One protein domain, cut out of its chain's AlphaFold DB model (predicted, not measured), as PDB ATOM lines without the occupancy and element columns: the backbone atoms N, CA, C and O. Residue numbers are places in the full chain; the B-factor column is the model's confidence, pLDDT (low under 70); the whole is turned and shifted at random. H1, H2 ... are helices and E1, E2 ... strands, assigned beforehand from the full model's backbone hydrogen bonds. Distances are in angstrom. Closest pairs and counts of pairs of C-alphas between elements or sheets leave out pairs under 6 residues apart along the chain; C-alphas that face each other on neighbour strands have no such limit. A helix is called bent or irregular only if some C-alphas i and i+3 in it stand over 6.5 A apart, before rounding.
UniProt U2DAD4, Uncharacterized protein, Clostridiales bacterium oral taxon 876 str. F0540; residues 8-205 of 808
ATOM      1  N   ILE A   8     233.151 328.049 246.161       96.62
ATOM      2  CA  ILE A   8     232.580 327.809 247.495       96.62
ATOM      3  C   ILE A   8     233.637 328.108 248.551       96.62
ATOM      4  O   ILE A   8     234.712 327.505 248.541       96.62
ATOM      5  N   ILE A   9     233.312 329.011 249.475       96.69
ATOM      6  CA  ILE A   9     234.163 329.364 250.614       96.69
ATOM      7  C   ILE A   9     233.570 328.773 251.882       96.69
ATOM      8  O   ILE A   9     232.420 329.045 252.212       96.69
ATOM      9  N   TYR A  10     234.376 328.026 252.629       96.62
ATOM     10  CA  TYR A  10     233.970 327.485 253.921       96.62
ATOM     11  C   TYR A  10     234.378 328.411 255.068       96.62
ATOM     12  O   TYR A  10     235.518 328.883 255.123       96.62
ATOM     13  N   LYS A  11     233.454 328.650 255.999       96.38
ATOM     14  CA  LYS A  11     233.708 329.338 257.272       96.38
ATOM     15  C   LYS A  11     233.203 328.504 258.442       96.38
ATOM     16  O   LYS A  11     232.345 327.643 258.276       96.38
ATOM     17  N   PHE A  12     233.729 328.786 259.631       95.12
ATOM     18  CA  PHE A  12     233.463 328.000 260.830       95.12
ATOM     19  C   PHE A  12     233.062 328.896 261.999       95.12
ATOM     20  O   PHE A  12     233.743 329.882 262.291       95.12
ATOM     21  N   ILE A  13     231.971 328.536 262.670       92.81
ATOM     22  CA  ILE A  13     231.481 329.153 263.913       92.81
ATOM     23  C   ILE A  13     231.318 328.079 264.995       92.81
ATOM     24  O   ILE A  13     231.489 326.899 264.723       92.81
ATOM     25  N   ARG A  14     231.038 328.434 266.250       85.88
ATOM     26  CA  ARG A  14     230.887 327.412 267.302       85.88
ATOM     27  C   ARG A  14     229.559 326.658 267.155       85.88
ATOM     28  O   ARG A  14     228.553 327.232 266.745       85.88
ATOM     29  N   LYS A  15     229.538 325.377 267.537       83.81
ATOM     30  CA  LYS A  15     228.302 324.578 267.576       83.81
ATOM     31  C   LYS A  15     227.297 325.198 268.561       83.81
ATOM     32  O   LYS A  15     227.660 325.586 269.675       83.81
ATOM     33  N   GLY A  16     226.035 325.308 268.142       77.62
ATOM     34  CA  GLY A  16     224.957 325.927 268.925       77.62
ATOM     35  C   GLY A  16     224.967 327.464 268.973       77.62
ATOM     36  O   GLY A  16     224.281 328.042 269.820       77.62
ATOM     37  N   GLU A  17     225.756 328.133 268.126       82.50
ATOM     38  CA  GLU A  17     225.598 329.573 267.872       82.50
ATOM     39  C   GLU A  17     224.253 329.855 267.193       82.50
ATOM     40  O   GLU A  17     223.789 329.072 266.361       82.50
ATOM     41  N   VAL A  18     223.635 330.983 267.547       83.31
ATOM     42  CA  VAL A  18     222.335 331.399 267.002       83.31
ATOM     43  C   VAL A  18     222.559 332.460 265.932       83.31
ATOM     44  O   VAL A  18     223.128 333.522 266.199       83.31
ATOM     45  N   VAL A  19     222.085 332.187 264.720       87.19
ATOM     46  CA  VAL A  19     222.119 333.136 263.603       87.19
ATOM     47  C   VAL A  19     220.873 334.009 263.674       87.19
ATOM     48  O   VAL A  19     219.754 333.526 263.819       87.19
ATOM     49  N   SER A  20     221.058 335.326 263.598       84.12
ATOM     50  CA  SER A  20     219.955 336.282 263.705       84.12
ATOM     51  C   SER A  20     220.241 337.537 262.899       84.12
ATOM     52  O   SER A  20     221.358 338.056 262.888       84.12
ATOM     53  N   SER A  21     219.199 338.093 262.279       83.44
ATOM     54  CA  SER A  21     219.271 339.398 261.612       83.44
ATOM     55  C   SER A  21     219.650 340.536 262.569       83.44
ATOM     56  O   SER A  21     220.091 341.589 262.119       83.44
ATOM     57  N   GLN A  22     219.485 340.330 263.879       83.38
ATOM     58  CA  GLN A  22     219.820 341.292 264.930       83.38
ATOM     59  C   GLN A  22     221.198 341.048 265.563       83.38
ATOM     60  O   GLN A  22     221.572 341.775 266.480       83.38
ATOM     61  N   SER A  23     221.963 340.048 265.104       80.62
ATOM     62  CA  SER A  23     223.284 339.775 265.675       80.62
ATOM     63  C   SER A  23     224.238 340.957 265.472       80.62
ATOM     64  O   SER A  23     224.259 341.591 264.410       80.62
ATOM     65  N   ASN A  24     225.046 341.255 266.491       79.25
ATOM     66  CA  ASN A  24     226.119 342.249 266.406       79.25
ATOM     67  C   ASN A  24     227.361 341.706 265.682       79.25
ATOM     68  O   ASN A  24     228.191 342.498 265.245       79.25
ATOM     69  N   ASP A  25     227.478 340.384 265.536       83.25
ATOM     70  CA  ASP A  25     228.523 339.748 264.738       83.25
ATOM     71  C   ASP A  25     228.036 339.588 263.291       83.25
ATOM     72  O   ASP A  25     227.054 338.891 263.021       83.25
ATOM     73  N   GLU A  26     228.723 340.228 262.344       86.44
ATOM     74  CA  GLU A  26     228.400 340.127 260.916       86.44
ATOM     75  C   GLU A  26     228.517 338.697 260.370       86.44
ATOM     76  O   GLU A  26     227.846 338.367 259.387       86.44
ATOM     77  N   ASN A  27     229.312 337.831 261.011       85.75
ATOM     78  CA  ASN A  27     229.432 336.418 260.637       85.75
ATOM     79  C   ASN A  27     228.191 335.600 261.027       85.75
ATOM     80  O   ASN A  27     227.951 334.545 260.449       85.75
ATOM     81  N   LEU A  28     227.379 336.101 261.962       87.94
ATOM     82  CA  LEU A  28     226.152 335.456 262.444       87.94
ATOM     83  C   LEU A  28     224.883 336.084 261.849       87.94
ATOM     84  O   LEU A  28     223.783 335.874 262.365       87.94
ATOM     85  N   ARG A  29     225.019 336.878 260.780       90.00
ATOM     86  CA  ARG A  29     223.879 337.451 260.058       90.00
ATOM     87  C   ARG A  29     223.516 336.602 258.839       90.00
ATOM     88  O   ARG A  29     224.412 336.303 258.036       90.00
ATOM     89  N   PRO A  30     222.224 336.280 258.645       91.31
ATOM     90  CA  PRO A  30     221.758 335.679 257.406       91.31
ATOM     91  C   PRO A  30     221.927 336.672 256.253       91.31
ATOM     92  O   PRO A  30     221.561 337.844 256.365       91.31
ATOM     93  N   GLN A  31     222.513 336.204 255.155       94.69
ATOM     94  CA  GLN A  31     222.778 336.989 253.951       94.69
ATOM     95  C   GLN A  31     222.522 336.127 252.713       94.69
ATOM     96  O   GLN A  31     222.582 334.896 252.772       94.69
ATOM     97  N   LYS A  32     222.243 336.777 251.581       95.50
ATOM     98  CA  LYS A  32     222.163 336.092 250.290       95.50
ATOM     99  C   LYS A  32     223.535 335.503 249.941       95.50
ATOM    100  O   LYS A  32     224.554 336.110 250.262       95.50
ATOM    101  N   ASN A  33     223.559 334.326 249.319       96.94
ATOM    102  CA  ASN A  33     224.773 333.561 249.000       96.94
ATOM    103  C   ASN A  33     225.589 333.101 250.225       96.94
ATOM    104  O   ASN A  33     226.718 332.646 250.058       96.94
ATOM    105  N   ARG A  34     225.026 333.172 251.440       97.31
ATOM    106  CA  ARG A  34     225.589 332.578 252.659       97.31
ATOM    107  C   ARG A  34     224.659 331.491 253.184       97.31
ATOM    108  O   ARG A  34     223.487 331.759 253.430       97.31
ATOM    109  N   ILE A  35     225.174 330.282 253.359       97.81
ATOM    110  CA  ILE A  35     224.419 329.112 253.803       97.81
ATOM    111  C   ILE A  35     225.023 328.594 255.102       97.81
ATOM    112  O   ILE A  35     226.203 328.276 255.139       97.81
ATOM    113  N   PHE A  36     224.219 328.480 256.149       97.38
ATOM    114  CA  PHE A  36     224.590 327.862 257.415       97.38
ATOM    115  C   PHE A  36     224.100 326.409 257.419       97.38
ATOM    116  O   PHE A  36     222.916 326.163 257.183       97.38
ATOM    117  N   LEU A  37     225.013 325.461 257.635       96.50
ATOM    118  CA  LEU A  37     224.747 324.019 257.631       96.50
ATOM    119  C   LEU A  37     225.222 323.405 258.949       96.50
ATOM    120  O   LEU A  37     226.391 323.542 259.303       96.50
ATOM    121  N   ASP A  38     224.309 322.736 259.654       93.12
ATOM    122  CA  ASP A  38     224.525 322.169 261.000       93.12
ATOM    123  C   ASP A  38     224.925 323.203 262.065       93.12
ATOM    124  O   ASP A  38     225.521 322.902 263.099       93.12
ATOM    125  N   VAL A  39     224.579 324.466 261.799       92.06
ATOM    126  CA  VAL A  39     224.756 325.605 262.697       92.06
ATOM    127  C   VAL A  39     223.709 326.678 262.450       92.06
ATOM    128  O   VAL A  39     223.159 326.804 261.357       92.06
ATOM    129  N   GLY A  40     223.514 327.530 263.455       88.38
ATOM    130  CA  GLY A  40     222.687 328.726 263.373       88.38
ATOM    131  C   GLY A  40     221.356 328.611 264.098       88.38
ATOM    132  O   GLY A  40     220.715 329.642 264.301       88.38
ATOM    133  N   ASN A  41     220.986 327.409 264.551       85.94
ATOM    134  CA  ASN A  41     219.808 327.142 265.364       85.94
ATOM    135  C   ASN A  41     218.522 327.727 264.746       85.94
ATOM    136  O   ASN A  41     217.687 328.264 265.470       85.94
ATOM    137  N   ASP A  42     218.394 327.642 263.413       89.50
ATOM    138  CA  ASP A  42     217.190 327.975 262.637       89.50
ATOM    139  C   ASP A  42     216.957 326.923 261.526       89.50
ATOM    140  O   ASP A  42     217.895 326.253 261.090       89.50
ATOM    141  N   LEU A  43     215.711 326.773 261.069       92.06
ATOM    142  CA  LEU A  43     215.362 326.014 259.865       92.06
ATOM    143  C   LEU A  43     214.616 326.937 258.896       92.06
ATOM    144  O   LEU A  43     213.384 326.984 258.849       92.06
ATOM    145  N   SER A  44     215.384 327.682 258.111       94.19
ATOM    146  CA  SER A  44     214.880 328.679 257.170       94.19
ATOM    147  C   SER A  44     215.772 328.775 255.925       94.19
ATOM    148  O   SER A  44     216.711 328.003 255.728       94.19
ATOM    149  N   LYS A  45     215.446 329.678 254.995       96.12
ATOM    150  CA  LYS A  45     216.230 329.819 253.759       96.12
ATOM    151  C   LYS A  45     217.637 330.303 254.104       96.12
ATOM    152  O   LYS A  45     217.799 331.379 254.670       96.12
ATOM    153  N   GLY A  46     218.641 329.513 253.736       95.88
ATOM    154  CA  GLY A  46     220.039 329.776 254.056       95.88
ATOM    155  C   GLY A  46     220.481 329.370 255.463       95.88
ATOM    156  O   GLY A  46     221.664 329.520 255.742       95.88
ATOM    157  N   ILE A  47     219.606 328.844 256.330       96.19
ATOM    158  CA  ILE A  47     219.986 328.313 257.652       96.19
ATOM    159  C   ILE A  47     219.327 326.953 257.844       96.19
ATOM    160  O   ILE A  47     218.106 326.855 257.938       96.19
ATOM    161  N   ILE A  48     220.131 325.894 257.859       95.50
ATOM    162  CA  ILE A  48     219.645 324.519 257.946       95.50
ATOM    163  C   ILE A  48     220.314 323.865 259.151       95.50
ATOM    164  O   ILE A  48     221.408 323.307 259.055       95.50
ATOM    165  N   ASP A  49     219.634 323.965 260.288       90.81
ATOM    166  CA  ASP A  49     220.044 323.383 261.558       90.81
ATOM    167  C   ASP A  49     218.852 322.681 262.225       90.81
ATOM    168  O   ASP A  49     217.727 323.181 262.288       90.81
ATOM    169  N   GLN A  50     219.114 321.486 262.729       83.88
ATOM    170  CA  GLN A  50     218.137 320.569 263.298       83.88
ATOM    171  C   GLN A  50     218.087 320.558 264.822       83.88
ATOM    172  O   GLN A  50     217.156 319.993 265.401       83.88
ATOM    173  N   HIS A  51     219.053 321.197 265.487       76.12
ATOM    174  CA  HIS A  51     219.220 321.132 266.941       76.12
ATOM    175  C   HIS A  51     218.075 321.790 267.744       76.12
ATOM    176  O   HIS A  51     218.069 321.735 268.974       76.12
ATOM    177  N   GLN A  52     217.079 322.371 267.069       69.62
ATOM    178  CA  GLN A  52     215.871 322.941 267.671       69.62
ATOM    179  C   GLN A  52     214.733 321.933 267.886       69.62
ATOM    180  O   GLN A  52     213.840 322.179 268.699       69.62
ATOM    181  N   GLY A  53     214.721 320.820 267.145       63.09
ATOM    182  CA  GLY A  53     213.666 319.812 267.229       63.09
ATOM    183  C   GLY A  53     213.912 318.827 268.372       63.09
ATOM    184  O   GLY A  53     214.938 318.150 268.399       63.09
ATOM    185  N   ILE A  54     212.954 318.698 269.301       64.00
ATOM    186  CA  ILE A  54     213.000 317.661 270.352       64.00
ATOM    187  C   ILE A  54     212.968 316.261 269.720       64.00
ATOM    188  O   ILE A  54     213.696 315.383 270.166       64.00
ATOM    189  N   ASP A  55     212.210 316.094 268.633       69.62
ATOM    190  CA  ASP A  55     212.051 314.833 267.903       69.62
ATOM    191  C   ASP A  55     212.594 314.942 266.466       69.62
ATOM    192  O   ASP A  55     212.048 314.341 265.544       69.62
ATOM    193  N   GLY A  56     213.634 315.743 266.228       78.06
ATOM    194  CA  GLY A  56     214.082 316.049 264.863       78.06
ATOM    195  C   GLY A  56     213.026 316.804 264.043       78.06
ATOM    196  O   GLY A  56     212.105 317.417 264.591       78.06
ATOM    197  N   ILE A  57     213.169 316.792 262.716       84.00
ATOM    198  CA  ILE A  57     212.300 317.536 261.791       84.00
ATOM    199  C   ILE A  57     211.515 316.554 260.916       84.00
ATOM    200  O   ILE A  57     212.093 315.700 260.248       84.00
ATOM    201  N   TYR A  58     210.186 316.686 260.891       88.38
ATOM    202  CA  TYR A  58     209.314 315.854 260.060       88.38
ATOM    203  C   TYR A  58     209.052 316.515 258.706       88.38
ATOM    204  O   TYR A  58     208.428 317.572 258.635       88.38
ATOM    205  N   ILE A  59     209.474 315.861 257.621       88.44
ATOM    206  CA  ILE A  59     209.224 316.296 256.241       88.44
ATOM    207  C   ILE A  59     208.549 315.137 255.511       88.44
ATOM    208  O   ILE A  59     209.090 314.035 255.441       88.44
ATOM    209  N   ASN A  60     207.344 315.368 254.982       88.75
ATOM    210  CA  ASN A  60     206.547 314.356 254.270       88.75
ATOM    211  C   ASN A  60     206.349 313.041 255.059       88.75
ATOM    212  O   ASN A  60     206.349 311.956 254.485       88.75
ATOM    213  N   GLY A  61     206.199 313.131 256.385       87.06
ATOM    214  CA  GLY A  61     205.993 311.970 257.260       87.06
ATOM    215  C   GLY A  61     207.259 311.175 257.607       87.06
ATOM    216  O   GLY A  61     207.163 310.237 258.394       87.06
ATOM    217  N   ARG A  62     208.435 311.553 257.083       88.44
ATOM    218  CA  ARG A  62     209.740 311.026 257.514       88.44
ATOM    219  C   ARG A  62     210.373 311.981 258.522       88.44
ATOM    220  O   ARG A  62     210.393 313.191 258.303       88.44
ATOM    221  N   GLN A  63     210.878 311.422 259.613       88.25
ATOM    222  CA  GLN A  63     211.684 312.131 260.601       88.25
ATOM    223  C   GLN A  63     213.127 312.215 260.095       88.25
ATOM    224  O   GLN A  63     213.673 311.210 259.641       88.25
ATOM    225  N   TYR A  64     213.727 313.397 260.177       87.31
ATOM    226  CA  TYR A  64     215.133 313.634 259.874       87.31
ATOM    227  C   TYR A  64     215.854 314.113 261.131       87.31
ATOM    228  O   TYR A  64     215.371 315.010 261.831       87.31
ATOM    229  N   GLN A  65     216.996 313.483 261.405       86.12
ATOM    230  CA  GLN A  65     217.879 313.771 262.540       86.12
ATOM    231  C   GLN A  65     219.291 314.164 262.086       86.12
ATOM    232  O   GLN A  65     220.194 314.233 262.909       86.12
ATOM    233  N   ASN A  66     219.492 314.399 260.785       90.81
ATOM    234  CA  ASN A  66     220.713 314.979 260.223       90.81
ATOM    235  C   ASN A  66     220.431 316.083 259.181       90.81
ATOM    236  O   ASN A  66     219.427 316.056 258.452       90.81
ATOM    237  N   VAL A  67     221.347 317.047 259.063       94.25
ATOM    238  CA  VAL A  67     221.258 318.168 258.114       94.25
ATOM    239  C   VAL A  67     221.408 317.689 256.681       94.25
ATOM    240  O   VAL A  67     220.702 318.176 255.795       94.25
ATOM    241  N   SER A  68     222.269 316.698 256.434       95.69
ATOM    242  CA  SER A  68     222.394 316.089 255.102       95.69
ATOM    243  C   SER A  68     221.065 315.511 254.592       95.69
ATOM    244  O   SER A  68     220.728 315.700 253.418       95.69
ATOM    245  N   GLY A  69     220.274 314.870 255.461       94.81
ATOM    246  CA  GLY A  69     218.938 314.367 255.135       94.81
ATOM    247  C   GLY A  69     217.926 315.481 254.860       94.81
ATOM    248  O   GLY A  69     217.229 315.444 253.841       94.81
ATOM    249  N   ILE A  70     217.896 316.516 255.708       94.75
ATOM    250  CA  ILE A  70     217.022 317.691 255.526       94.75
ATOM    251  C   ILE A  70     217.327 318.398 254.205       94.75
ATOM    252  O   ILE A  70     216.407 318.763 253.472       94.75
ATOM    253  N   LEU A  71     218.608 318.564 253.875       95.56
ATOM    254  CA  LEU A  71     219.036 319.227 252.650       95.56
ATOM    255  C   LEU A  71     218.573 318.470 251.395       95.56
ATOM    256  O   LEU A  71     218.173 319.100 250.416       95.56
ATOM    257  N   CYS A  72     218.571 317.135 251.428       95.56
ATOM    258  CA  CYS A  72     218.044 316.319 250.332       95.56
ATOM    259  C   CYS A  72     216.516 316.387 250.229       95.56
ATOM    260  O   CYS A  72     215.977 316.407 249.123       95.56
ATOM    261  N   ALA A  73     215.820 316.443 251.367       95.50
ATOM    262  CA  ALA A  73     214.362 316.528 251.415       95.50
ATOM    263  C   ALA A  73     213.833 317.916 251.009       95.50
ATOM    264  O   ALA A  73     212.788 318.020 250.364       95.50
ATOM    265  N   CYS A  74     214.576 318.973 251.347       96.12
ATOM    266  CA  CYS A  74     214.217 320.368 251.101       96.12
ATOM    267  C   CYS A  74     215.351 321.165 250.416       96.12
ATOM    268  O   CYS A  74     215.805 322.170 250.973       96.12
ATOM    269  N   PRO A  75     215.779 320.820 249.180       97.19
ATOM    270  CA  PRO A  75     216.878 321.525 248.505       97.19
ATOM    271  C   PRO A  75     216.616 323.023 248.303       97.19
ATOM    272  O   PRO A  75     217.552 323.817 248.204       97.19
ATOM    273  N   TYR A  76     215.343 323.430 248.262       96.94
ATOM    274  CA  TYR A  76     214.933 324.826 248.117       96.94
ATOM    275  C   TYR A  76     215.415 325.718 249.274       96.94
ATOM    276  O   TYR A  76     215.669 326.898 249.046       96.94
ATOM    277  N   LEU A  77     215.605 325.172 250.487       96.50
ATOM    278  CA  LEU A  77     216.134 325.928 251.631       96.50
ATOM    279  C   LEU A  77     217.543 326.462 251.352       96.50
ATOM    280  O   LEU A  77     217.885 327.558 251.795       96.50
ATOM    281  N   LEU A  78     218.334 325.716 250.579       97.19
ATOM    282  CA  LEU A  78     219.649 326.134 250.114       97.19
ATOM    283  C   LEU A  78     219.543 326.946 248.819       97.19
ATOM    284  O   LEU A  78     220.054 328.062 248.743       97.19
ATOM    285  N   LEU A  79     218.878 326.399 247.796       97.00
ATOM    286  CA  LEU A  79     218.921 326.942 246.434       97.00
ATOM    287  C   LEU A  79     218.272 328.324 246.323       97.00
ATOM    288  O   LEU A  79     218.786 329.170 245.599       97.00
ATOM    289  N   GLU A  80     217.188 328.583 247.060       96.94
ATOM    290  CA  GLU A  80     216.510 329.883 247.022       96.94
ATOM    291  C   GLU A  80     217.271 330.982 247.774       96.94
ATOM    292  O   GLU A  80     216.938 332.161 247.629       96.94
ATOM    293  N   ASN A  81     218.295 330.640 248.564       96.94
ATOM    294  CA  ASN A  81     219.162 331.632 249.200       96.94
ATOM    295  C   ASN A  81     220.388 332.003 248.344       96.94
ATOM    296  O   ASN A  81     221.192 332.834 248.759       96.94
ATOM    297  N   ILE A  82     220.512 331.437 247.140       96.75
ATOM    298  CA  ILE A  82     221.631 331.672 246.222       96.75
ATOM    299  C   ILE A  82     221.125 332.408 244.981       96.75
ATOM    300  O   ILE A  82     220.118 332.011 244.394       96.75
ATOM    301  N   ASP A  83     221.811 333.477 244.591       95.75
ATOM    302  CA  ASP A  83     221.527 334.212 243.360       95.75
ATOM    303  C   ASP A  83     221.886 333.371 242.124       95.75
ATOM    304  O   ASP A  83     222.808 332.553 242.141       95.75
ATOM    305  N   GLU A  84     221.148 333.549 241.027       89.69
ATOM    306  CA  GLU A  84     221.366 332.772 239.799       89.69
ATOM    307  C   GLU A  84     222.748 333.026 239.174       89.69
ATOM    308  O   GLU A  84     223.317 332.123 238.561       89.69
ATOM    309  N   ASP A  85     223.294 334.229 239.364       91.75
ATOM    310  CA  ASP A  85     224.588 334.699 238.859       91.75
ATOM    311  C   ASP A  85     225.688 334.747 239.936       91.75
ATOM    312  O   ASP A  85     226.751 335.342 239.718       91.75
ATOM    313  N   ALA A  86     225.463 334.103 241.088       93.25
ATOM    314  CA  ALA A  86     226.435 334.038 242.171       93.25
ATOM    315  C   ALA A  86     227.757 333.418 241.688       93.25
ATOM    316  O   ALA A  86     227.821 332.252 241.300       93.25
ATOM    317  N   LYS A  87     228.840 334.200 241.743       94.69
ATOM    318  CA  LYS A  87     230.203 333.711 241.466       94.69
ATOM    319  C   LYS A  87     230.821 332.999 242.662       94.69
ATOM    320  O   LYS A  87     231.719 332.178 242.495       94.69
ATOM    321  N   GLU A  88     230.344 333.333 243.854       96.44
ATOM    322  CA  GLU A  88     230.863 332.852 245.122       96.44
ATOM    323  C   GLU A  88     229.717 332.595 246.100       96.44
ATOM    324  O   GLU A  88     228.781 333.393 246.188       96.44
ATOM    325  N   VAL A  89     229.797 331.479 246.822       97.38
ATOM    326  CA  VAL A  89     228.856 331.098 247.877       97.38
ATOM    327  C   VAL A  89     229.641 330.763 249.138       97.38
ATOM    328  O   VAL A  89     230.583 329.971 249.115       97.38
ATOM    329  N   GLU A  90     229.241 331.362 250.252       97.81
ATOM    330  CA  GLU A  90     229.805 331.100 251.569       97.81
ATOM    331  C   GLU A  90     229.004 329.989 252.259       97.81
ATOM    332  O   GLU A  90     227.794 330.112 252.435       97.81
ATOM    333  N   VAL A  91     229.668 328.911 252.666       97.69
ATOM    334  CA  VAL A  91     229.081 327.829 253.461       97.69
ATOM    335  C   VAL A  91     229.687 327.876 254.860       97.69
ATOM    336  O   VAL A  91     230.887 327.686 255.045       97.69
ATOM    337  N   VAL A  92     228.853 328.159 255.851       97.31
ATOM    338  CA  VAL A  92     229.220 328.284 257.259       97.31
ATOM    339  C   VAL A  92     228.828 327.003 257.993       97.31
ATOM    340  O   VAL A  92     227.680 326.575 257.911       97.31
ATOM    341  N   MET A  93     229.774 326.404 258.713       95.75
ATOM    342  CA  MET A  93     229.595 325.160 259.475       95.75
ATOM    343  C   MET A  93     230.100 325.323 260.910       95.75
ATOM    344  O   MET A  93     230.632 326.383 261.259       95.75
ATOM    345  N   HIS A  94     229.971 324.296 261.756       94.00
ATOM    346  CA  HIS A  94     230.593 324.356 263.077       94.00
ATOM    347  C   HIS A  94     232.092 324.031 263.028       94.00
ATOM    348  O   HIS A  94     232.551 323.218 262.228       94.00
ATOM    349  N   THR A  95     232.864 324.647 263.924       93.00
ATOM    350  CA  THR A  95     234.218 324.206 264.291       93.00
ATOM    351  C   THR A  95     234.182 322.747 264.735       93.00
ATOM    352  O   THR A  95     233.185 322.344 265.333       93.00
ATOM    353  N   GLU A  96     235.259 321.985 264.528       93.06
ATOM    354  CA  GLU A  96     235.264 320.521 264.733       93.06
ATOM    355  C   GLU A  96     234.240 319.825 263.823       93.06
ATOM    356  O   GLU A  96     233.339 319.164 264.336       93.06
ATOM    357  N   PRO A  97     234.323 320.006 262.485       95.25
ATOM    358  CA  PRO A  97     233.330 319.460 261.567       95.25
ATOM    359  C   PRO A  97     233.266 317.938 261.698       95.25
ATOM    360  O   PRO A  97     234.284 317.247 261.591       95.25
ATOM    361  N   ASP A  98     232.062 317.430 261.930       94.44
ATOM    362  CA  ASP A  98     231.794 316.008 262.094       94.44
ATOM    363  C   ASP A  98     231.372 315.348 260.767       94.44
ATOM    364  O   ASP A  98     231.483 315.916 259.675       94.44
ATOM    365  N   PHE A  99     230.922 314.096 260.838       96.12
ATOM    366  CA  PHE A  99     230.538 313.354 259.642       96.12
ATOM    367  C   PHE A  99     229.331 313.974 258.921       96.12
ATOM    368  O   PHE A  99     229.290 313.940 257.687       96.12
ATOM    369  N   ASP A 100     228.367 314.551 259.650       95.31
ATOM    370  CA  ASP A 100     227.223 315.212 259.017       95.31
ATOM    371  C   ASP A 100     227.654 316.519 258.350       95.31
ATOM    372  O   ASP A 100     227.187 316.826 257.249       95.31
ATOM    373  N   CYS A 101     228.645 317.225 258.908       96.56
ATOM    374  CA  CYS A 101     229.294 318.332 258.205       96.56
ATOM    375  C   CYS A 101     229.911 317.882 256.867       96.56
ATOM    376  O   CYS A 101     229.713 318.520 255.831       96.56
ATOM    377  N   PHE A 102     230.627 316.754 256.843       97.94
ATOM    378  CA  PHE A 102     231.234 316.246 255.604       97.94
ATOM    379  C   PHE A 102     230.177 315.878 254.554       97.94
ATOM    380  O   PHE A 102     230.311 316.236 253.380       97.94
ATOM    381  N   ALA A 103     229.116 315.183 254.977       97.94
ATOM    382  CA  ALA A 103     228.029 314.754 254.103       97.94
ATOM    383  C   ALA A 103     227.207 315.943 253.577       97.94
ATOM    384  O   ALA A 103     226.972 316.049 252.369       97.94
ATOM    385  N   SER A 104     226.806 316.862 254.458       97.75
ATOM    386  CA  SER A 104     226.009 318.039 254.097       97.75
ATOM    387  C   SER A 104     226.782 319.005 253.200       97.75
ATOM    388  O   SER A 104     226.218 319.472 252.213       97.75
ATOM    389  N   ALA A 105     228.077 319.235 253.445       98.00
ATOM    390  CA  ALA A 105     228.912 320.058 252.569       98.00
ATOM    391  C   ALA A 105     229.087 319.436 251.173       98.00
ATOM    392  O   ALA A 105     229.009 320.144 250.165       98.00
ATOM    393  N   TYR A 106     229.271 318.112 251.092       98.12
ATOM    394  CA  TYR A 106     229.331 317.393 249.816       98.12
ATOM    395  C   TYR A 106     228.030 317.557 249.011       98.12
ATOM    396  O   TYR A 106     228.078 317.943 247.840       98.12
ATOM    397  N   ILE A 107     226.873 317.331 249.646       98.25
ATOM    398  CA  ILE A 107     225.551 317.480 249.012       98.25
ATOM    399  C   ILE A 107     225.298 318.937 248.610       98.25
ATOM    400  O   ILE A 107     224.855 319.199 247.492       98.25
ATOM    401  N   ALA A 108     225.607 319.891 249.493       98.00
ATOM    402  CA  ALA A 108     225.462 321.316 249.222       98.00
ATOM    403  C   ALA A 108     226.278 321.726 247.998       98.00
ATOM    404  O   ALA A 108     225.749 322.379 247.103       98.00
ATOM    405  N   ARG A 109     227.534 321.287 247.901       97.19
ATOM    406  CA  ARG A 109     228.384 321.567 246.741       97.19
ATOM    407  C   ARG A 109     227.802 321.007 245.441       97.19
ATOM    408  O   ARG A 109     227.778 321.733 244.450       97.19
ATOM    409  N   GLU A 110     227.286 319.778 245.439       96.62
ATOM    410  CA  GLU A 110     226.618 319.196 244.260       96.62
ATOM    411  C   GLU A 110     225.366 319.987 243.854       96.62
ATOM    412  O   GLU A 110     225.165 320.288 242.675       96.62
ATOM    413  N   LEU A 111     224.559 320.412 244.827       96.75
ATOM    414  CA  LEU A 111     223.388 321.253 244.583       96.75
ATOM    415  C   LEU A 111     223.769 322.642 244.053       96.75
ATOM    416  O   LEU A 111     223.125 323.133 243.132       96.75
ATOM    417  N   ILE A 112     224.813 323.272 244.594       96.12
ATOM    418  CA  ILE A 112     225.272 324.606 244.176       96.12
ATOM    419  C   ILE A 112     225.828 324.560 242.752       96.12
ATOM    420  O   ILE A 112     225.455 325.379 241.914       96.12
ATOM    421  N   GLN A 113     226.704 323.594 242.473       94.19
ATOM    422  CA  GLN A 113     227.461 323.542 241.222       94.19
ATOM    423  C   GLN A 113     226.674 322.883 240.089       94.19
ATOM    424  O   GLN A 113     226.720 323.356 238.954       94.19
ATOM    425  N   ASN A 114     225.936 321.811 240.389       93.88
ATOM    426  CA  ASN A 114     225.280 320.974 239.383       93.88
ATOM    427  C   ASN A 114     223.746 321.062 239.422       93.88
ATOM    428  O   ASN A 114     223.093 320.476 238.558       93.88
ATOM    429  N   ARG A 115     223.164 321.764 240.410       93.38
ATOM    430  CA  ARG A 115     221.706 321.898 240.614       93.38
ATOM    431  C   ARG A 115     220.978 320.544 240.660       93.38
ATOM    432  O   ARG A 115     219.811 320.447 240.288       93.38
ATOM    433  N   ARG A 116     221.667 319.492 241.119       95.44
ATOM    434  CA  ARG A 116     221.140 318.126 241.255       95.44
ATOM    435  C   ARG A 116     221.685 317.455 242.510       95.44
ATOM    436  O   ARG A 116     222.775 317.789 242.964       95.44
ATOM    437  N   LEU A 117     220.937 316.491 243.036       96.56
ATOM    438  CA  LEU A 117     221.414 315.625 244.111       96.56
ATOM    439  C   LEU A 117     222.434 314.606 243.569       96.56
ATOM    440  O   LEU A 117     222.307 314.184 242.412       96.56
ATOM    441  N   PRO A 118     223.433 314.199 244.376       95.00
ATOM    442  CA  PRO A 118     224.372 313.154 243.984       95.00
ATOM    443  C   PRO A 118     223.666 311.802 243.820       95.00
ATOM    444  O   PRO A 118     222.653 311.524 244.462       95.00
ATOM    445  N   GLU A 119     224.208 310.925 242.975       92.31
ATOM    446  CA  GLU A 119     223.709 309.550 242.881       92.31
ATOM    447  C   GLU A 119     223.850 308.838 244.232       92.31
ATOM    448  O   GLU A 119     224.885 308.950 244.886       92.31
ATOM    449  N   ASN A 120     222.837 308.057 244.621       92.88
ATOM    450  CA  ASN A 120     222.799 307.325 245.895       92.88
ATOM    451  C   ASN A 120     222.829 308.232 247.145       92.88
ATOM    452  O   ASN A 120     223.298 307.807 248.197       92.88
ATOM    453  N   TYR A 121     222.346 309.481 247.053       94.56
ATOM    454  CA  TYR A 121     222.306 310.398 248.202       94.56
ATOM    455  C   TYR A 121     221.554 309.811 249.410       94.56
ATOM    456  O   TYR A 121     221.931 310.090 250.542       94.56
ATOM    457  N   GLU A 122     220.537 308.971 249.184       93.44
ATOM    458  CA  GLU A 122     219.759 308.326 250.250       93.44
ATOM    459  C   GLU A 122     220.641 307.440 251.140       93.44
ATOM    460  O   GLU A 122     220.584 307.572 252.361       93.44
ATOM    461  N   ASP A 123     221.532 306.635 250.541       94.38
ATOM    462  CA  ASP A 123     222.499 305.809 251.276       94.38
ATOM    463  C   ASP A 123     223.419 306.679 252.153       94.38
ATOM    464  O   ASP A 123     223.725 306.321 253.291       94.38
ATOM    465  N   LEU A 124     223.865 307.831 251.632       96.25
ATOM    466  CA  LEU A 124     224.725 308.764 252.364       96.25
ATOM    467  C   LEU A 124     223.984 309.421 253.532       96.25
ATOM    468  O   LEU A 124     224.538 309.488 254.629       96.25
ATOM    469  N   CYS A 125     222.750 309.880 253.314       94.75
ATOM    470  CA  CYS A 125     221.924 310.479 254.360       94.75
ATOM    471  C   CYS A 125     221.627 309.475 255.479       94.75
ATOM    472  O   CYS A 125     221.782 309.814 256.649       94.75
ATOM    473  N   GLU A 126     221.257 308.238 255.144       93.62
ATOM    474  CA  GLU A 126     220.995 307.191 256.142       93.62
ATOM    475  C   GLU A 126     222.257 306.810 256.920       93.62
ATOM    476  O   GLU A 126     222.222 306.653 258.143       93.62
ATOM    477  N   TYR A 127     223.397 306.716 256.230       95.38
ATOM    478  CA  TYR A 127     224.670 306.440 256.883       95.38
ATOM    479  C   TYR A 127     225.086 307.588 257.815       95.38
ATOM    480  O   TYR A 127     225.496 307.331 258.946       95.38
ATOM    481  N   ALA A 128     224.954 308.847 257.382       95.00
ATOM    482  CA  ALA A 128     225.258 310.014 258.210       95.00
ATOM    483  C   ALA A 128     224.368 310.073 259.463       95.00
ATOM    484  O   ALA A 128     224.879 310.296 260.558       95.00
ATOM    485  N   GLU A 129     223.074 309.768 259.334       91.88
ATOM    486  CA  GLU A 129     222.141 309.694 260.466       91.88
ATOM    487  C   GLU A 129     222.550 308.597 261.465       91.88
ATOM    488  O   GLU A 129     222.506 308.787 262.684       91.88
ATOM    489  N   ALA A 130     223.005 307.438 260.975       92.38
ATOM    490  CA  ALA A 130     223.497 306.356 261.827       92.38
ATOM    491  C   ALA A 130     224.793 306.723 262.577       92.38
ATOM    492  O   ALA A 130     224.984 306.277 263.717       92.38
ATOM    493  N   VAL A 131     225.671 307.524 261.959       92.31
ATOM    494  CA  VAL A 131     226.889 308.054 262.596       92.31
ATOM    495  C   VAL A 131     226.539 309.076 263.672       92.31
ATOM    496  O   VAL A 131     226.979 308.903 264.809       92.31
ATOM    497  N   ASP A 132     225.723 310.078 263.344       88.81
ATOM    498  CA  ASP A 132     225.373 311.171 264.263       88.81
ATOM    499  C   ASP A 132     224.571 310.670 265.476       88.81
ATOM    500  O   ASP A 132     224.882 310.970 266.629       88.81
ATOM    501  N   SER A 133     223.638 309.739 265.247       85.56
ATOM    502  CA  SER A 133     222.918 309.057 266.331       85.56
ATOM    503  C   SER A 133     223.775 308.055 267.121       85.56
ATOM    504  O   SER A 133     223.267 307.398 268.034       85.56
ATOM    505  N   GLY A 134     225.063 307.897 266.786       88.38
ATOM    506  CA  GLY A 134     226.019 307.043 267.491       88.38
ATOM    507  C   GLY A 134     225.697 305.546 267.434       88.38
ATOM    508  O   GLY A 134     226.163 304.799 268.302       88.38
ATOM    509  N   LYS A 135     224.888 305.111 266.455       90.19
ATOM    510  CA  LYS A 135     224.423 303.719 266.287       90.19
ATOM    511  C   LYS A 135     225.480 302.804 265.670       90.19
ATOM    512  O   LYS A 135     225.336 301.582 265.751       90.19
ATOM    513  N   MET A 136     226.530 303.375 265.080       91.12
ATOM    514  CA  MET A 136     227.619 302.629 264.446       91.12
ATOM    515  C   MET A 136     228.359 301.711 265.427       91.12
ATOM    516  O   MET A 136     228.500 302.016 266.613       91.12
ATOM    517  N   LYS A 137     228.866 300.584 264.914       86.88
ATOM    518  CA  LYS A 137     229.614 299.575 265.678       86.88
ATOM    519  C   LYS A 137     230.907 299.197 264.964       86.88
ATOM    520  O   LYS A 137     230.933 299.114 263.737       86.88
ATOM    521  N   ILE A 138     231.945 298.893 265.745       85.25
ATOM    522  CA  ILE A 138     233.144 298.218 265.240       85.25
ATOM    523  C   ILE A 138     232.928 296.717 265.403       85.25
ATOM    524  O   ILE A 138     232.988 296.180 266.508       85.25
ATOM    525  N   GLU A 139     232.654 296.027 264.302       78.31
ATOM    526  CA  GLU A 139     232.484 294.575 264.308       78.31
ATOM    527  C   GLU A 139     233.820 293.873 264.066       78.31
ATOM    528  O   GLU A 139     234.530 294.181 263.110       78.31
ATOM    529  N   ASN A 140     234.159 292.897 264.914       70.69
ATOM    530  CA  ASN A 140     235.343 292.039 264.758       70.69
ATOM    531  C   ASN A 140     236.665 292.812 264.556       70.69
ATOM    532  O   ASN A 140     237.533 292.370 263.805       70.69
ATOM    533  N   GLY A 141     236.807 293.981 265.192       73.94
ATOM    534  CA  GLY A 141     237.995 294.832 265.056       73.94
ATOM    535  C   GLY A 141     238.144 295.500 263.685       73.94
ATOM    536  O   GLY A 141     239.204 296.044 263.382       73.94
ATOM    537  N   ASN A 142     237.117 295.464 262.831       85.69
ATOM    538  CA  ASN A 142     237.187 296.085 261.518       85.69
ATOM    539  C   ASN A 142     237.021 297.607 261.609       85.69
ATOM    540  O   ASN A 142     235.910 298.132 261.602       85.69
ATOM    541  N   VAL A 143     238.148 298.310 261.618       89.88
ATOM    542  CA  VAL A 143     238.218 299.780 261.630       89.88
ATOM    543  C   VAL A 143     238.095 300.420 260.246       89.88
ATOM    544  O   VAL A 143     238.116 301.640 260.121       89.88
ATOM    545  N   ARG A 144     237.974 299.624 259.175       91.19
ATOM    546  CA  ARG A 144     237.896 300.124 257.791       91.19
ATOM    547  C   ARG A 144     236.467 300.514 257.426       91.19
ATOM    548  O   ARG A 144     235.861 299.947 256.519       91.19
ATOM    549  N   THR A 145     235.923 301.465 258.168       92.81
ATOM    550  CA  THR A 145     234.595 302.038 257.943       92.81
ATOM    551  C   THR A 145     234.727 303.534 257.680       92.81
ATOM    552  O   THR A 145     235.698 304.166 258.098       92.81
ATOM    553  N   LEU A 146     233.746 304.124 256.991       94.25
ATOM    554  CA  LEU A 146     233.788 305.557 256.672       94.25
ATOM    555  C   LEU A 146     233.814 306.421 257.927       94.25
ATOM    556  O   LEU A 146     234.523 307.416 257.974       94.25
ATOM    557  N   TYR A 147     233.071 306.022 258.958       93.88
ATOM    558  CA  TYR A 147     232.987 306.815 260.178       93.88
ATOM    559  C   TYR A 147     234.299 306.737 260.963       93.88
ATOM    560  O   TYR A 147     234.772 307.752 261.454       93.88
ATOM    561  N   ALA A 148     234.930 305.559 261.035       95.00
ATOM    562  CA  ALA A 148     236.202 305.399 261.725       95.00
ATOM    563  C   ALA A 148     237.302 306.233 261.058       95.00
ATOM    564  O   ALA A 148     238.017 306.959 261.744       95.00
ATOM    565  N   VAL A 149     237.383 306.194 259.721       95.94
ATOM    566  CA  VAL A 149     238.319 307.036 258.957       95.94
ATOM    567  C   VAL A 149     238.028 308.518 259.181       95.94
ATOM    568  O   VAL A 149     238.966 309.276 259.397       95.94
ATOM    569  N   ALA A 150     236.756 308.927 259.202       96.31
ATOM    570  CA  ALA A 150     236.375 310.310 259.477       96.31
ATOM    571  C   ALA A 150     236.897 310.810 260.837       96.31
ATOM    572  O   ALA A 150     237.451 311.903 260.900       96.31
ATOM    573  N   TYR A 151     236.810 309.993 261.894       94.62
ATOM    574  CA  TYR A 151     237.368 310.337 263.210       94.62
ATOM    575  C   TYR A 151     238.905 310.436 263.221       94.62
ATOM    576  O   TYR A 151     239.460 311.174 264.028       94.62
ATOM    577  N   ALA A 152     239.601 309.716 262.338       96.56
ATOM    578  CA  ALA A 152     241.063 309.733 262.262       96.56
ATOM    579  C   ALA A 152     241.636 310.937 261.484       96.56
ATOM    580  O   ALA A 152     242.825 311.230 261.616       96.56
ATOM    581  N   ILE A 153     240.816 311.637 260.687       97.38
ATOM    582  CA  ILE A 153     241.259 312.752 259.831       97.38
ATOM    583  C   ILE A 153     241.919 313.869 260.647       97.38
ATOM    584  O   ILE A 153     243.014 314.310 260.293       97.38
ATOM    585  N   GLU A 154     241.271 314.328 261.722       95.62
ATOM    586  CA  GLU A 154     241.782 315.454 262.514       95.62
ATOM    587  C   GLU A 154     243.146 315.125 263.132       95.62
ATOM    588  O   GLU A 154     244.066 315.941 263.055       95.62
ATOM    589  N   GLU A 155     243.297 313.920 263.684       94.75
ATOM    590  CA  GLU A 155     244.538 313.489 264.333       94.75
ATOM    591  C   GLU A 155     245.701 313.431 263.335       94.75
ATOM    592  O   GLU A 155     246.761 314.001 263.593       94.75
ATOM    593  N   ILE A 156     245.488 312.851 262.147       96.94
ATOM    594  CA  ILE A 156     246.512 312.822 261.091       96.94
ATOM    595  C   ILE A 156     246.916 314.238 260.667       96.94
ATOM    596  O   ILE A 156     248.106 314.535 260.558       96.94
ATOM    597  N   ILE A 157     245.950 315.141 260.464       97.12
ATOM    598  CA  ILE A 157     246.261 316.523 260.071       97.12
ATOM    599  C   ILE A 157     247.069 317.228 261.168       97.12
ATOM    600  O   ILE A 157     248.018 317.951 260.848       97.12
ATOM    601  N   ARG A 158     246.738 317.010 262.447       94.69
ATOM    602  CA  ARG A 158     247.484 317.567 263.588       94.69
ATOM    603  C   ARG A 158     248.904 317.015 263.685       94.69
ATOM    604  O   ARG A 158     249.827 317.794 263.936       94.69
ATOM    605  N   GLU A 159     249.087 315.712 263.478       94.25
ATOM    606  CA  GLU A 159     250.409 315.070 263.476       94.25
ATOM    607  C   GLU A 159     251.309 315.639 262.367       94.25
ATOM    608  O   GLU A 159     252.494 315.914 262.597       94.25
ATOM    609  N   GLU A 160     250.740 315.879 261.185       95.81
ATOM    610  CA  GLU A 160     251.449 316.436 260.030       95.81
ATOM    611  C   GLU A 160     251.706 317.947 260.148       95.81
ATOM    612  O   GLU A 160     252.713 318.443 259.637       95.81
ATOM    613  N   ASN A 161     250.842 318.683 260.857       95.50
ATOM    614  CA  ASN A 161     250.856 320.148 260.927       95.50
ATOM    615  C   ASN A 161     250.898 320.645 262.379       95.50
ATOM    616  O   ASN A 161     249.930 321.182 262.927       95.50
ATOM    617  N   LYS A 162     252.066 320.512 263.017       92.25
ATOM    618  CA  LYS A 162     252.276 321.002 264.389       92.25
ATOM    619  C   LYS A 162     251.996 322.509 264.481       92.25
ATOM    620  O   LYS A 162     252.572 323.293 263.733       92.25
ATOM    621  N   ASN A 163     251.186 322.914 265.461       91.12
ATOM    622  CA  ASN A 163     250.753 324.302 265.713       91.12
ATOM    623  C   ASN A 163     249.780 324.903 264.678       91.12
ATOM    624  O   ASN A 163     249.657 326.128 264.600       91.12
ATOM    625  N   ILE A 164     249.072 324.073 263.907       94.56
ATOM    626  CA  ILE A 164     247.996 324.535 263.022       94.56
ATOM    627  C   ILE A 164     246.928 325.337 263.790       94.56
ATOM    628  O   ILE A 164     246.539 324.994 264.912       94.56
ATOM    629  N   ARG A 165     246.448 326.438 263.198       93.50
ATOM    630  CA  ARG A 165     245.352 327.237 263.776       93.50
ATOM    631  C   ARG A 165     244.035 326.470 263.657       93.50
ATOM    632  O   ARG A 165     243.800 325.836 262.636       93.50
ATOM    633  N   ARG A 166     243.134 326.592 264.643       90.44
ATOM    634  CA  ARG A 166     241.848 325.860 264.650       90.44
ATOM    635  C   ARG A 166     241.039 326.062 263.362       90.44
ATOM    636  O   ARG A 166     240.605 325.082 262.785       90.44
ATOM    637  N   SER A 167     240.914 327.294 262.864       90.25
ATOM    638  CA  SER A 167     240.165 327.573 261.627       90.25
ATOM    639  C   SER A 167     240.767 326.915 260.380       90.25
ATOM    640  O   SER A 167     240.046 326.528 259.464       90.25
ATOM    641  N   GLU A 168     242.092 326.788 260.335       95.31
ATOM    642  CA  GLU A 168     242.811 326.120 259.248       95.31
ATOM    643  C   GLU A 168     242.667 324.602 259.359       95.31
ATOM    644  O   GLU A 168     242.385 323.941 258.363       95.31
ATOM    645  N   LEU A 169     242.751 324.070 260.580       96.00
ATOM    646  CA  LEU A 169     242.477 322.668 260.869       96.00
ATOM    647  C   LEU A 169     241.049 322.282 260.472       96.00
ATOM    648  O   LEU A 169     240.881 321.318 259.740       96.00
ATOM    649  N   ASP A 170     240.043 323.055 260.885       96.44
ATOM    650  CA  ASP A 170     238.638 322.813 260.532       96.44
ATOM    651  C   ASP A 170     238.441 322.811 259.010       96.44
ATOM    652  O   ASP A 170     237.797 321.917 258.462       96.44
ATOM    653  N   SER A 171     239.080 323.758 258.310       96.69
ATOM    654  CA  SER A 171     239.067 323.817 256.842       96.69
ATOM    655  C   SER A 171     239.675 322.560 256.215       96.69
ATOM    656  O   SER A 171     239.083 321.970 255.309       96.69
ATOM    657  N   MET A 172     240.844 322.125 256.693       97.75
ATOM    658  CA  MET A 172     241.519 320.926 256.189       97.75
ATOM    659  C   MET A 172     240.729 319.651 256.504       97.75
ATOM    660  O   MET A 172     240.601 318.797 255.625       97.75
ATOM    661  N   CYS A 173     240.160 319.542 257.707       97.81
ATOM    662  CA  CYS A 173     239.298 318.434 258.111       97.81
ATOM    663  C   CYS A 173     238.072 318.338 257.204       97.81
ATOM    664  O   CYS A 173     237.806 317.266 256.669       97.81
ATOM    665  N   LEU A 174     237.374 319.454 256.963       97.81
ATOM    666  CA  LEU A 174     236.206 319.484 256.084       97.81
ATOM    667  C   LEU A 174     236.563 319.073 254.652       97.81
ATOM    668  O   LEU A 174     235.902 318.212 254.076       97.81
ATOM    669  N   ILE A 175     237.633 319.634 254.081       97.69
ATOM    670  CA  ILE A 175     238.076 319.291 252.720       97.69
ATOM    671  C   ILE A 175     238.436 317.803 252.628       97.69
ATOM    672  O   ILE A 175     238.024 317.119 251.687       97.69
ATOM    673  N   ARG A 176     239.178 317.281 253.609       97.94
ATOM    674  CA  ARG A 176     239.567 315.867 253.662       97.94
ATOM    675  C   ARG A 176     238.361 314.948 253.881       97.94
ATOM    676  O   ARG A 176     238.299 313.877 253.279       97.94
ATOM    677  N   GLY A 177     237.383 315.380 254.672       97.94
ATOM    678  CA  GLY A 177     236.108 314.700 254.877       97.94
ATOM    679  C   GLY A 177     235.261 314.648 253.605       97.94
ATOM    680  O   GLY A 177     234.764 313.586 253.242       97.94
ATOM    681  N   ILE A 178     235.179 315.743 252.845       98.00
ATOM    682  CA  ILE A 178     234.508 315.760 251.534       98.00
ATOM    683  C   ILE A 178     235.187 314.782 250.564       98.00
ATOM    684  O   ILE A 178     234.495 314.019 249.891       98.00
ATOM    685  N   GLN A 179     236.526 314.734 250.532       98.00
ATOM    686  CA  GLN A 179     237.265 313.740 249.736       98.00
ATOM    687  C   GLN A 179     236.933 312.297 250.151       98.00
ATOM    688  O   GLN A 179     236.894 311.404 249.302       98.00
ATOM    689  N   LEU A 180     236.691 312.052 251.444       97.94
ATOM    690  CA  LEU A 180     236.278 310.741 251.947       97.94
ATOM    691  C   LEU A 180     234.899 310.358 251.414       97.94
ATOM    692  O   LEU A 180     234.734 309.237 250.925       97.94
ATOM    693  N   ILE A 181     233.941 311.289 251.446       97.94
ATOM    694  CA  ILE A 181     232.605 311.072 250.881       97.94
ATOM    695  C   ILE A 181     232.690 310.833 249.370       97.94
ATOM    696  O   ILE A 181     232.174 309.829 248.886       97.94
ATOM    697  N   GLU A 182     233.406 311.672 248.615       96.56
ATOM    698  CA  GLU A 182     233.608 311.487 247.169       96.56
ATOM    699  C   GLU A 182     234.179 310.106 246.828       96.56
ATOM    700  O   GLU A 182     233.686 309.410 245.932       96.56
ATOM    701  N   TYR A 183     235.219 309.698 247.561       96.38
ATOM    702  CA  TYR A 183     235.833 308.389 247.406       96.38
ATOM    703  C   TYR A 183     234.810 307.278 247.661       96.38
ATOM    704  O   TYR A 183     234.663 306.374 246.834       96.38
ATOM    705  N   ALA A 184     234.058 307.373 248.758       96.25
ATOM    706  CA  ALA A 184     233.038 306.402 249.128       96.25
ATOM    707  C   ALA A 184     231.941 306.270 248.067       96.25
ATOM    708  O   ALA A 184     231.641 305.159 247.629       96.25
ATOM    709  N   MET A 185     231.400 307.394 247.594       95.38
ATOM    710  CA  MET A 185     230.320 307.429 246.603       95.38
ATOM    711  C   MET A 185     230.779 306.901 245.237       95.38
ATOM    712  O   MET A 185     230.068 306.131 244.579       95.38
ATOM    713  N   SER A 186     232.012 307.225 244.832       94.06
ATOM    714  CA  SER A 186     232.632 306.683 243.614       94.06
ATOM    715  C   SER A 186     232.821 305.165 243.691       94.06
ATOM    716  O   SER A 186     232.617 304.451 242.704       94.06
ATOM    717  N   ARG A 187     233.181 304.641 244.870       93.38
ATOM    718  CA  ARG A 187     233.310 303.196 245.114       93.38
ATOM    719  C   ARG A 187     231.953 302.505 245.151       93.38
ATOM    720  O   ARG A 187     231.801 301.484 244.484       93.38
ATOM    721  N   LEU A 188     230.977 303.076 245.855       93.94
ATOM    722  CA  LEU A 188     229.611 302.563 245.959       93.94
ATOM    723  C   LEU A 188     228.983 302.362 244.574       93.94
ATOM    724  O   LEU A 188     228.398 301.316 244.303       93.94
ATOM    725  N   SER A 189     229.194 303.317 243.665       90.06
ATOM    726  CA  SER A 189     228.676 303.272 242.290       90.06
ATOM    727  C   SER A 189     229.276 302.148 241.432       90.06
ATOM    728  O   SER A 189     228.716 301.788 240.401       90.06
ATOM    729  N   ARG A 190     230.410 301.566 241.849       90.19
ATOM    730  CA  ARG A 190     231.085 300.447 241.161       90.19
ATOM    731  C   ARG A 190     230.763 299.082 241.772       90.19
ATOM    732  O   ARG A 190     231.195 298.066 241.227       90.19
ATOM    733  N   LEU A 191     230.070 299.042 242.911       89.81
ATOM    734  CA  LEU A 191     229.672 297.793 243.552       89.81
ATOM    735  C   LEU A 191     228.467 297.176 242.836       89.81
ATOM    736  O   LEU A 191     227.594 297.876 242.325       89.81
ATOM    737  N   SER A 192     228.411 295.844 242.808       85.31
ATOM    738  CA  SER A 192     227.244 295.133 242.287       85.31
ATOM    739  C   SER A 192     226.047 295.299 243.230       85.31
ATOM    740  O   SER A 192     226.215 295.462 244.437       85.31
ATOM    741  N   ILE A 193     224.830 295.235 242.679       81.94
ATOM    742  CA  ILE A 193     223.573 295.538 243.391       81.94
ATOM    743  C   ILE A 193     223.447 294.761 244.715       81.94
ATOM    744  O   ILE A 193     223.007 295.326 245.707       81.94
ATOM    745  N   GLY A 194     223.891 293.500 244.768       79.44
ATOM    746  CA  GLY A 194     223.791 292.660 245.971       79.44
ATOM    747  C   GLY A 194     224.753 293.008 247.116       79.44
ATOM    748  O   GLY A 194     224.598 292.472 248.207       79.44
ATOM    749  N   VAL A 195     225.749 293.872 246.889       84.50
ATOM    750  CA  VAL A 195     226.747 294.272 247.905       84.50
ATOM    751  C   VAL A 195     226.899 295.792 248.032       84.50
ATOM    752  O   VAL A 195     227.802 296.263 248.731       84.50
ATOM    753  N   LYS A 196     226.045 296.555 247.341       88.50
ATOM    754  CA  LYS A 196     226.051 298.018 247.300       88.50
ATOM    755  C   LYS A 196     225.544 298.571 248.633       88.50
ATOM    756  O   LYS A 196     224.350 298.584 248.889       88.50
ATOM    757  N   SER A 197     226.473 298.971 249.495       91.44
ATOM    758  CA  SER A 197     226.178 299.566 250.798       91.44
ATOM    759  C   SER A 197     227.391 300.340 251.312       91.44
ATOM    760  O   SER A 197     228.519 299.854 251.196       91.44
ATOM    761  N   LEU A 198     227.173 301.508 251.925       92.88
ATOM    762  CA  LEU A 198     228.234 302.269 252.604       92.88
ATOM    763  C   LEU A 198     228.760 301.568 253.872       92.88
ATOM    764  O   LEU A 198     229.859 301.868 254.329       92.88
ATOM    765  N   TYR A 199     228.024 300.581 254.391       90.88
ATOM    766  CA  TYR A 199     228.457 299.717 255.494       90.88
ATOM    767  C   TYR A 199     229.433 298.618 255.047       90.88
ATOM    768  O   TYR A 199     230.026 297.936 255.882       90.88
ATOM    769  N   ASN A 200     229.609 298.413 253.736       88.50
ATOM    770  CA  ASN A 200     230.472 297.359 253.220       88.50
ATOM    771  C   ASN A 200     231.960 297.690 253.483       88.50
ATOM    772  O   ASN A 200     232.445 298.711 252.988       88.50
ATOM    773  N   PRO A 201     232.735 296.809 254.151       84.50
ATOM    774  CA  PRO A 201     234.166 297.024 254.408       84.50
ATOM    775  C   PRO A 201     235.016 297.256 253.152       84.50
ATOM    776  O   PRO A 201     236.116 297.788 253.234       84.50
ATOM    777  N   SER A 202     234.523 296.852 251.978       87.62
ATOM    778  CA  SER A 202     235.209 297.008 250.687       87.62
ATOM    779  C   SER A 202     235.128 298.428 250.111       87.62
ATOM    780  O   SER A 202     235.750 298.704 249.076       87.62
ATOM    781  N   ILE A 203     234.346 299.317 250.739       91.19
ATOM    782  CA  ILE A 203     234.300 300.742 250.389       91.19
ATOM    783  C   ILE A 203     235.657 301.383 250.681       91.19
ATOM    784  O   ILE A 203     236.201 302.052 249.805       91.19
ATOM    785  N   ILE A 204     236.233 301.111 251.858       92.56
ATOM    786  CA  ILE A 204     237.535 301.628 252.288       92.56
ATOM    787  C   ILE A 204     238.630 300.582 252.063       92.56
ATOM    788  O   ILE A 204     238.718 299.568 252.753       92.56
ATOM    789  N   LEU A 205     239.498 300.840 251.083       87.62
ATOM    790  CA  LEU A 205     240.627 299.966 250.759       87.62
ATOM    791  C   LEU A 205     241.839 300.263 251.654       87.62
ATOM    792  O   LEU A 205     242.204 301.421 251.834       87.62
TER     793      LEU A 205
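This is residues 8 to 205 of the 808 residues of an uncharacterized protein of Clostridiales bacterium oral taxon 876 str. F0540 (UniProt U2DAD4). A small parallel sheet, E1, E5 and E2, has H3 packed along it, and H3 forms the core; H1 and H4 pack on H3 away from the sheet. H6, slanting over E1, crosses H3 and pairs with H5 in a long helical hairpin, while the small hairpin E3 and E4 lies beyond H1. The printed part has 198 residues, with six named helices and five named strands in the order E1 E2 E3 E4 H1 H2 E5 H3 H4 H5 H6; the class is mixed, helices and strands. It is compact, with a radius of gyration of the C-alphas of 16.7 A, and spans 52 by 46 by 36 A.

E5, residues 88 to 94, measures 19.9 A; E1, residues 8 to 13, measures 16.5 A and begins with C-alpha 8 at (232.580, 327.809, 247.495). E2 is residues 34 to 37, E3 57 to 59 and E4 62 to 64. H3, residues 99 to 114, measures 22.3 A, and H6, residues 166 to 188, measures 32.3 A, ending with C-alpha 188 at (229.611, 302.563, 245.959). H5, residues 146 to 160, measures 21.0 A and is irregular, but only just: C-alphas 151 and 154 are 6.8 A apart. H4, residues 121 to 132, measures 16.4 A; H1 is residues 67 to 73 and H2 76 to 79.

E5 is the inner strand, parallel to E1, with N 11 and O 91 at 2.9 A, and to E2, with N 92 and O 35 at 2.7 A. H3 and H6 are on one face of this sheet, making two layers, helices over strands. H3 runs along E5 at 11 degrees on the local plane, at a height over the sheet of 9.6 A; H6 runs slantwise to E1 at 55 degrees on the local plane. H2 only grazes the sheet with residues 77 to 79. H3 is the hub. Its residues 99 to 106 touch residues 174 to 182 of H6, the closest C-alphas being Phe 102 and Gly 177 at 5.2 A. H3 touches H1, C-alphas of Ser 68 and Ser 104 at 4.2 A. H3 and H4 form a helical hairpin at a shallow tilt of 25 degrees, closest at C-alphas of Asp 100 and Ala 128, 5.6 A. H5 and H6 form another, closest at C-alphas of Glu 154 and Cys 173, 5.9 A. E3 and E4 are an antiparallel hairpin, N 64 and O 57 at 2.8 A. Every O i to N i+4 pair is within hydrogen-bond range in H1, H3, H4 and H6; in H5, 9 of 11 are, and H2 is too short for such a pair.

The C-alphas farthest apart, of Asn 24 and Gly 194, are 53.7 A apart. The printed part has no cut. The links E1 to E2, E2 to E3 and H4 to H5 are long. The mean pLDDT of the printed part is 91.9, with residues 52 to 55 under 70.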